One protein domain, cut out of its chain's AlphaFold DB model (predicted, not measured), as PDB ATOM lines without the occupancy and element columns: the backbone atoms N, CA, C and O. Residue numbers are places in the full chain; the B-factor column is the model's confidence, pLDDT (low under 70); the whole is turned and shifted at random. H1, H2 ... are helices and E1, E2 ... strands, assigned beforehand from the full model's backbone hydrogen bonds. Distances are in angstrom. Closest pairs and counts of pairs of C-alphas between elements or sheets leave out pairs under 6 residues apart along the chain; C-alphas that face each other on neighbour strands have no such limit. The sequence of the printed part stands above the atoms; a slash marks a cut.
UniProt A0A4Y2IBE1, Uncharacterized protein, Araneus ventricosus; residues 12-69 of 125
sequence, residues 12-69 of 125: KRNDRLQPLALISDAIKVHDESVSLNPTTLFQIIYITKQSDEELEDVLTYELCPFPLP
ATOM      1  N   LYS A  12     128.645 115.024 131.499       73.38
ATOM      2  CA  LYS A  12     128.824 116.409 131.950       73.38
ATOM      3  C   LYS A  12     128.929 117.300 130.720       73.38
ATOM      4  O   LYS A  12     129.539 116.921 129.728       73.38
ATOM      5  N   ARG A  13     128.348 118.500 130.774       65.19
ATOM      6  CA  ARG A  13     128.381 119.445 129.642       65.19
ATOM      7  C   ARG A  13     129.808 119.789 129.199       65.19
ATOM      8  O   ARG A  13     130.015 119.988 128.014       65.19
ATOM      9  N   ASN A  14     130.766 119.785 130.128       71.12
ATOM     10  CA  ASN A  14     132.186 120.012 129.842       71.12
ATOM     11  C   ASN A  14     132.866 118.828 129.140       71.12
ATOM     12  O   ASN A  14     133.885 119.022 128.493       71.12
ATOM     13  N   ASP A  15     132.295 117.627 129.255       70.00
ATOM     14  CA  ASP A  15     132.806 116.417 128.605       70.00
ATOM     15  C   ASP A  15     132.178 116.237 127.206       70.00
ATOM     16  O   ASP A  15     132.523 115.309 126.477       70.00
ATOM     17  N   ARG A  16     131.222 117.102 126.826       70.00
ATOM     18  CA  ARG A  16     130.610 117.109 125.493       70.00
ATOM     19  C   ARG A  16     131.492 117.919 124.549       70.00
ATOM     20  O   ARG A  16     131.847 119.055 124.857       70.00
ATOM     21  N   LEU A  17     131.781 117.359 123.376       65.75
ATOM     22  CA  LEU A  17     132.418 118.104 122.296       65.75
ATOM     23  C   LEU A  17     131.527 119.284 121.901       65.75
ATOM     24  O   LEU A  17     130.320 119.130 121.696       65.75
ATOM     25  N   GLN A  18     132.121 120.472 121.840       65.88
ATOM     26  CA  GLN A  18     131.421 121.676 121.414       65.88
ATOM     27  C   GLN A  18     131.385 121.706 119.880       65.88
ATOM     28  O   GLN A  18     132.431 121.540 119.252       65.88
ATOM     29  N   PRO A  19     130.214 121.923 119.257       65.56
ATOM     30  CA  PRO A  19     130.139 122.181 117.828       65.56
ATOM     31  C   PRO A  19     131.000 123.388 117.457       65.56
ATOM     32  O   PRO A  19     131.028 124.372 118.197       65.56
ATOM     33  N   LEU A  20     131.619 123.356 116.275       63.81
ATOM     34  CA  LEU A  20     132.434 124.464 115.762       63.81
ATOM     35  C   LEU A  20     131.671 125.805 115.787       63.81
ATOM     36  O   LEU A  20     132.237 126.843 116.112       63.81
ATOM     37  N   ALA A  21     130.354 125.756 115.556       63.94
ATOM     38  CA  ALA A  21     129.451 126.903 115.618       63.94
ATOM     39  C   ALA A  21     129.362 127.591 116.999       63.94
ATOM     40  O   ALA A  21     128.928 128.737 117.066       63.94
ATOM     41  N   LEU A  22     129.730 126.912 118.094       65.81
ATOM     42  CA  LEU A  22     129.726 127.482 119.451       65.81
ATOM     43  C   LEU A  22     131.083 128.053 119.876       65.81
ATOM     44  O   LEU A  22     131.125 128.872 120.790       65.81
ATOM     45  N   ILE A  23     132.180 127.603 119.260       65.75
ATOM     46  CA  ILE A  23     133.544 127.913 119.713       65.75
ATOM     47  C   ILE A  23     133.965 129.306 119.230       65.75
ATOM     48  O   ILE A  23     134.547 130.060 120.006       65.75
ATOM     49  N   SER A  24     133.612 129.654 117.991       64.81
ATOM     50  CA  SER A  24     133.614 131.001 117.401       64.81
ATOM     51  C   SER A  24     133.472 130.836 115.891       64.81
ATOM     52  O   SER A  24     134.150 129.996 115.299       64.81
ATOM     53  N   ASP A  25     132.664 131.662 115.240       69.81
ATOM     54  CA  ASP A  25     132.570 131.715 113.780       69.81
ATOM     55  C   ASP A  25     133.769 132.417 113.131       69.81
ATOM     56  O   ASP A  25     133.785 132.562 111.916       69.81
ATOM     57  N   ALA A  26     134.776 132.842 113.904       74.44
ATOM     58  CA  ALA A  26     135.974 133.485 113.390       74.44
ATOM     59  C   ALA A  26     137.254 133.076 114.133       74.44
ATOM     60  O   ALA A  26     137.272 132.983 115.359       74.44
ATOM     61  N   ILE A  27     138.342 132.875 113.384       79.00
ATOM     62  CA  ILE A  27     139.691 132.620 113.915       79.00
ATOM     63  C   ILE A  27     140.568 133.837 113.629       79.00
ATOM     64  O   ILE A  27     140.445 134.465 112.578       79.00
ATOM     65  N   LYS A  28     141.487 134.160 114.543       82.81
ATOM     66  CA  LYS A  28     142.531 135.153 114.282       82.81
ATOM     67  C   LYS A  28     143.682 134.543 113.491       82.81
ATOM     68  O   LYS A  28     144.363 133.646 113.986       82.81
ATOM     69  N   VAL A  29     143.934 135.075 112.303       80.75
ATOM     70  CA  VAL A  29     145.097 134.757 111.470       80.75
ATOM     71  C   VAL A  29     145.884 136.051 111.295       80.75
ATOM     72  O   VAL A  29     145.355 137.016 110.761       80.75
ATOM     73  N   HIS A  30     147.127 136.100 111.784       85.06
ATOM     74  CA  HIS A  30     147.972 137.307 111.731       85.06
ATOM     75  C   HIS A  30     147.275 138.582 112.258       85.06
ATOM     76  O   HIS A  30     147.333 139.629 111.628       85.06
ATOM     77  N   ASP A  31     146.594 138.473 113.405       84.19
ATOM     78  CA  ASP A  31     145.791 139.533 114.047       84.19
ATOM     79  C   ASP A  31     144.519 139.977 113.299       84.19
ATOM     80  O   ASP A  31     143.731 140.756 113.843       84.19
ATOM     81  N   GLU A  32     144.236 139.402 112.130       84.19
ATOM     82  CA  GLU A  32     142.989 139.602 111.396       84.19
ATOM     83  C   GLU A  32     141.967 138.511 111.725       84.19
ATOM     84  O   GLU A  32     142.281 137.325 111.807       84.19
ATOM     85  N   SER A  33     140.713 138.915 111.929       82.88
ATOM     86  CA  SER A  33     139.609 137.993 112.195       82.88
ATOM     87  C   SER A  33     139.056 137.454 110.878       82.88
ATOM     88  O   SER A  33     138.434 138.198 110.121       82.88
ATOM     89  N   VAL A  34     139.236 136.160 110.624       81.62
ATOM     90  CA  VAL A  34     138.716 135.468 109.440       81.62
ATOM     91  C   VAL A  34     137.516 134.628 109.844       81.62
ATOM     92  O   VAL A  34     137.632 133.788 110.735       81.62
ATOM     93  N   SER A  35     136.369 134.836 109.196       80.62
ATOM     94  CA  SER A  35     135.188 134.015 109.450       80.62
ATOM     95  C   SER A  35     135.341 132.608 108.865       80.62
ATOM     96  O   SER A  35     135.830 132.410 107.752       80.62
ATOM     97  N   LEU A  36     134.906 131.612 109.626       76.06
ATOM     98  CA  LEU A  36     134.891 130.213 109.244       76.06
ATOM     99  C   LEU A  36     133.558 129.871 108.600       76.06
ATOM    100  O   LEU A  36     132.534 129.745 109.269       76.06
ATOM    101  N   ASN A  37     133.586 129.648 107.293       78.25
ATOM    102  CA  ASN A  37     132.510 128.945 106.615       78.25
ATOM    103  C   ASN A  37     132.794 127.431 106.684       78.25
ATOM    104  O   ASN A  37     133.799 126.998 106.112       78.25
ATOM    105  N   PRO A  38     131.934 126.617 107.329       74.31
ATOM    106  CA  PRO A  38     132.126 125.168 107.425       74.31
ATOM    107  C   PRO A  38     132.316 124.489 106.063       74.31
ATOM    108  O   PRO A  38     133.140 123.592 105.931       74.31
ATOM    109  N   THR A  39     131.622 124.968 105.025       78.62
ATOM    110  CA  THR A  39     131.762 124.453 103.658       78.62
ATOM    111  C   THR A  39     133.156 124.715 103.102       78.62
ATOM    112  O   THR A  39     133.757 123.833 102.495       78.62
ATOM    113  N   THR A  40     133.691 125.918 103.314       82.00
ATOM    114  CA  THR A  40     135.042 126.276 102.863       82.00
ATOM    115  C   THR A  40     136.100 125.500 103.641       82.00
ATOM    116  O   THR A  40     137.061 125.027 103.046       82.00
ATOM    117  N   LEU A  41     135.903 125.309 104.947       81.12
ATOM    118  CA  LEU A  41     136.796 124.504 105.776       81.12
ATOM    119  C   LEU A  41     136.834 123.042 105.307       81.12
ATOM    120  O   LEU A  41     137.917 122.505 105.097       81.12
ATOM    121  N   PHE A  42     135.669 122.438 105.061       81.81
ATOM    122  CA  PHE A  42     135.569 121.086 104.510       81.81
ATOM    123  C   PHE A  42     136.267 120.972 103.148       81.81
ATOM    124  O   PHE A  42     137.034 120.041 102.921       81.81
ATOM    125  N   GLN A  43     136.045 121.937 102.249       84.25
ATOM    126  CA  GLN A  43     136.703 121.966 100.940       84.25
ATOM    127  C   GLN A  43     138.225 122.037 101.066       84.25
ATOM    128  O   GLN A  43     138.916 121.300 100.370       84.25
ATOM    129  N   ILE A  44     138.742 122.895 101.951       86.75
ATOM    130  CA  ILE A  44     140.181 123.000 102.209       86.75
ATOM    131  C   ILE A  44     140.707 121.655 102.704       86.75
ATOM    132  O   ILE A  44     141.589 121.106 102.056       86.75
ATOM    133  N   ILE A  45     140.113 121.086 103.760       86.38
ATOM    134  CA  ILE A  45     140.505 119.784 104.326       86.38
ATOM    135  C   ILE A  45     140.526 118.700 103.241       86.38
ATOM    136  O   ILE A  45     141.510 117.977 103.098       86.38
ATOM    137  N   TYR A  46     139.467 118.615 102.435       86.44
ATOM    138  CA  TYR A  46     139.345 117.603 101.391       86.44
ATOM    139  C   TYR A  46     140.379 117.768 100.269       86.44
ATOM    140  O   TYR A  46     140.862 116.771  99.735       86.44
ATOM    141  N   ILE A  47     140.713 119.007  99.896       91.75
ATOM    142  CA  ILE A  47     141.705 119.305  98.851       91.75
ATOM    143  C   ILE A  47     143.132 119.086  99.367       91.75
ATOM    144  O   ILE A  47     143.990 118.649  98.601       91.75
ATOM    145  N   THR A  48     143.404 119.412 100.632       91.62
ATOM    146  CA  THR A  48     144.762 119.389 101.196       91.62
ATOM    147  C   THR A  48     145.152 118.062 101.835       91.62
ATOM    148  O   THR A  48     146.320 117.912 102.201       91.62
ATOM    149  N   LYS A  49     144.209 117.121 101.981       91.94
ATOM    150  CA  LYS A  49     144.481 115.794 102.548       91.94
ATOM    151  C   LYS A  49     145.626 115.101 101.807       91.94
ATOM    152  O   LYS A  49     145.693 115.139 100.575       91.94
ATOM    153  N   GLN A  50     146.509 114.449 102.552       93.38
ATOM    154  CA  GLN A  50     147.597 113.643 101.997       93.38
ATOM    155  C   GLN A  50     147.169 112.190 101.782       93.38
ATOM    156  O   GLN A  50     147.693 111.525 100.886       93.38
ATOM    157  N   SER A  51     146.200 111.704 102.560       93.19
ATOM    158  CA  SER A  51     145.596 110.386 102.370       93.19
ATOM    159  C   SER A  51     144.146 110.334 102.860       93.19
ATOM    160  O   SER A  51     143.640 111.276 103.476       93.19
ATOM    161  N   ASP A  52     143.462 109.231 102.559       86.19
ATOM    162  CA  ASP A  52     142.104 108.993 103.049       86.19
ATOM    163  C   ASP A  52     142.096 108.663 104.550       86.19
ATOM    164  O   ASP A  52     141.178 109.074 105.252       86.19
ATOM    165  N   GLU A  53     143.147 108.028 105.072       88.62
ATOM    166  CA  GLU A  53     143.289 107.744 106.507       88.62
ATOM    167  C   GLU A  53     143.468 109.024 107.340       88.62
ATOM    168  O   GLU A  53     142.925 109.129 108.438       88.62
ATOM    169  N   GLU A  54     144.193 110.023 106.823       86.69
ATOM    170  CA  GLU A  54     144.285 111.345 107.463       86.69
ATOM    171  C   GLU A  54     142.914 112.029 107.498       86.69
ATOM    172  O   GLU A  54     142.526 112.615 108.509       86.69
ATOM    173  N   LEU A  55     142.155 111.926 106.404       85.00
ATOM    174  CA  LEU A  55     140.804 112.471 106.344       85.00
ATOM    175  C   LEU A  55     139.880 111.787 107.364       85.00
ATOM    176  O   LEU A  55     139.091 112.475 108.006       85.00
ATOM    177  N   GLU A  56     139.986 110.470 107.552       80.31
ATOM    178  CA  GLU A  56     139.233 109.749 108.587       80.31
ATOM    179  C   GLU A  56     139.554 110.253 110.003       80.31
ATOM    180  O   GLU A  56     138.635 110.433 110.804       80.31
ATOM    181  N   ASP A  57     140.822 110.542 110.315       81.44
ATOM    182  CA  ASP A  57     141.222 111.095 111.619       81.44
ATOM    183  C   ASP A  57     140.648 112.508 111.833       81.44
ATOM    184  O   ASP A  57     139.993 112.781 112.843       81.44
ATOM    185  N   VAL A  58     140.780 113.386 110.832       77.50
ATOM    186  CA  VAL A  58     140.239 114.758 110.876       77.50
ATOM    187  C   VAL A  58     138.713 114.757 111.025       77.50
ATOM    188  O   VAL A  58     138.158 115.585 111.753       77.50
ATOM    189  N   LEU A  59     138.029 113.811 110.378       75.31
ATOM    190  CA  LEU A  59     136.573 113.670 110.427       75.31
ATOM    191  C   LEU A  59     136.084 112.703 111.517       75.31
ATOM    192  O   LEU A  59     134.884 112.462 111.617       75.31
ATOM    193  N   THR A  60     136.961 112.198 112.393       74.38
ATOM    194  CA  THR A  60     136.597 111.236 113.457       74.38
ATOM    195  C   THR A  60     135.519 111.781 114.398       74.38
ATOM    196  O   THR A  60     134.685 111.034 114.915       74.38
ATOM    197  N   TYR A  61     135.523 113.099 114.607       62.38
ATOM    198  CA  TYR A  61     134.530 113.810 115.411       62.38
ATOM    199  C   TYR A  61     133.529 114.600 114.569       62.38
ATOM    200  O   TYR A  61     132.577 115.155 115.128       62.38
ATOM    201  N   GLU A  62     133.729 114.669 113.248       62.75
ATOM    202  CA  GLU A  62     132.683 115.163 112.373       62.75
ATOM    203  C   GLU A  62     131.563 114.134 112.444       62.75
ATOM    204  O   GLU A  62     131.749 112.936 112.232       62.75
ATOM    205  N   LEU A  63     130.389 114.596 112.859       52.16
ATOM    206  CA  LEU A  63     129.217 113.754 112.920       52.16
ATOM    207  C   LEU A  63     128.893 113.349 111.474       52.16
ATOM    208  O   LEU A  63     128.081 114.001 110.819       52.16
ATOM    209  N   CYS A  64     129.450 112.226 110.991       50.22
ATOM    210  CA  CYS A  64     128.679 111.317 110.139       50.22
ATOM    211  C   CYS A  64     127.289 111.320 110.762       50.22
ATOM    212  O   CYS A  64     127.264 111.130 111.976       50.22
ATOM    213  N   PRO A  65     126.208 111.664 110.036       47.41
ATOM    214  CA  PRO A  65     124.940 112.112 110.603       47.41
ATOM    215  C   PRO A  65     124.385 111.058 111.556       47.41
ATOM    216  O   PRO A  65     123.553 110.224 111.208       47.41
ATOM    217  N   PHE A  66     124.886 111.083 112.784       46.88
ATOM    218  CA  PHE A  66     124.429 110.274 113.867       46.88
ATOM    219  C   PHE A  66     123.133 110.971 114.217       46.88
ATOM    220  O   PHE A  66     123.156 112.165 114.548       46.88
ATOM    221  N   PRO A  67     121.992 110.286 114.053       47.62
ATOM    222  CA  PRO A  67     120.729 110.880 114.428       47.62
ATOM    223  C   PRO A  67     120.859 111.350 115.874       47.62
ATOM    224  O   PRO A  67     121.550 110.712 116.680       47.62
ATOM    225  N   LEU A  68     120.234 112.491 116.173       52.19
ATOM    226  CA  LEU A  68     120.174 113.005 117.534       52.19
ATOM    227  C   LEU A  68     119.867 111.850 118.503       52.19
ATOM    228  O   LEU A  68     119.040 110.993 118.166       52.19
ATOM    229  N   PRO A  69     120.536 111.794 119.672       54.16
ATOM    230  CA  PRO A  69     120.303 110.745 120.649       54.16
ATOM    231  C   PRO A  69     118.805 110.546 120.868       54.16
ATOM    232  O   PRO A  69     118.094 111.498 121.178       54.16
TER     233      PRO A  69
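AT A GLANCE: This is residues 12 to 69 of the 125 residues of an uncharacterized protein of Araneus ventricosus (UniProt A0A4Y2IBE1). The model is a flat, loose, winding chain with few contacts between its parts: a small two-stranded hairpin, E1 and E2, at one end, and two helices, H2 and H3, that fold back in a U. H1, a single short turn, precedes the hairpin, and residues 64 to 69 stick out as a free tail. The printed part has 58 residues, with three named helices and two named strands in the order H1, E1, E2, H2, H3; the class is mixed, helices and strands, and the sheet E1 - E2 is antiparallel. The whole is loose, with a radius of gyration of the C-alphas of 13.7 A and spans of 38 by 31 by 17 A.

IN THESE COORDINATES: H1 covers residues 20 to 23, with C-alpha 20 at (132.434, 124.464, 115.762), and is 5.4 A long. E1 covers residues 26 to 29, 9.4 A, and E2 residues 32 to 35, 9.8 A. H2 covers residues 38 to 48, 15.2 A. H3 covers residues 52 to 58, 9.9 A, ending with C-alpha 58 at (140.239, 114.758, 110.876).

HOW THE PARTS SIT: H1 is only just apart from H2, at 8.4 A. E1 and E2 form a hairpin, antiparallel at 144 degrees, with N 27 and O 34 2.9 A apart and N 29 and O 32 2.8 A apart, both within hydrogen-bond range. H2 and H3 are close but not clearly touching; their closest C-alphas, of Tyr 46 and Leu 55, are 7.3 A apart. They run opposite ways at a steep tilt of 39 degrees. Every O i to N i+4 pair is within hydrogen-bond range in H2 and H3; H1 is too short for such a pair.

THE WHOLE: The C-alphas farthest apart, of His 30 and Pro 69, are 39.4 A apart. The printed part has no cut, and the four links between named elements are tight. Mean pLDDT of the printed part is 74.6; residue 13, residues 17 to 25 and residues 61 to 69 are under 70.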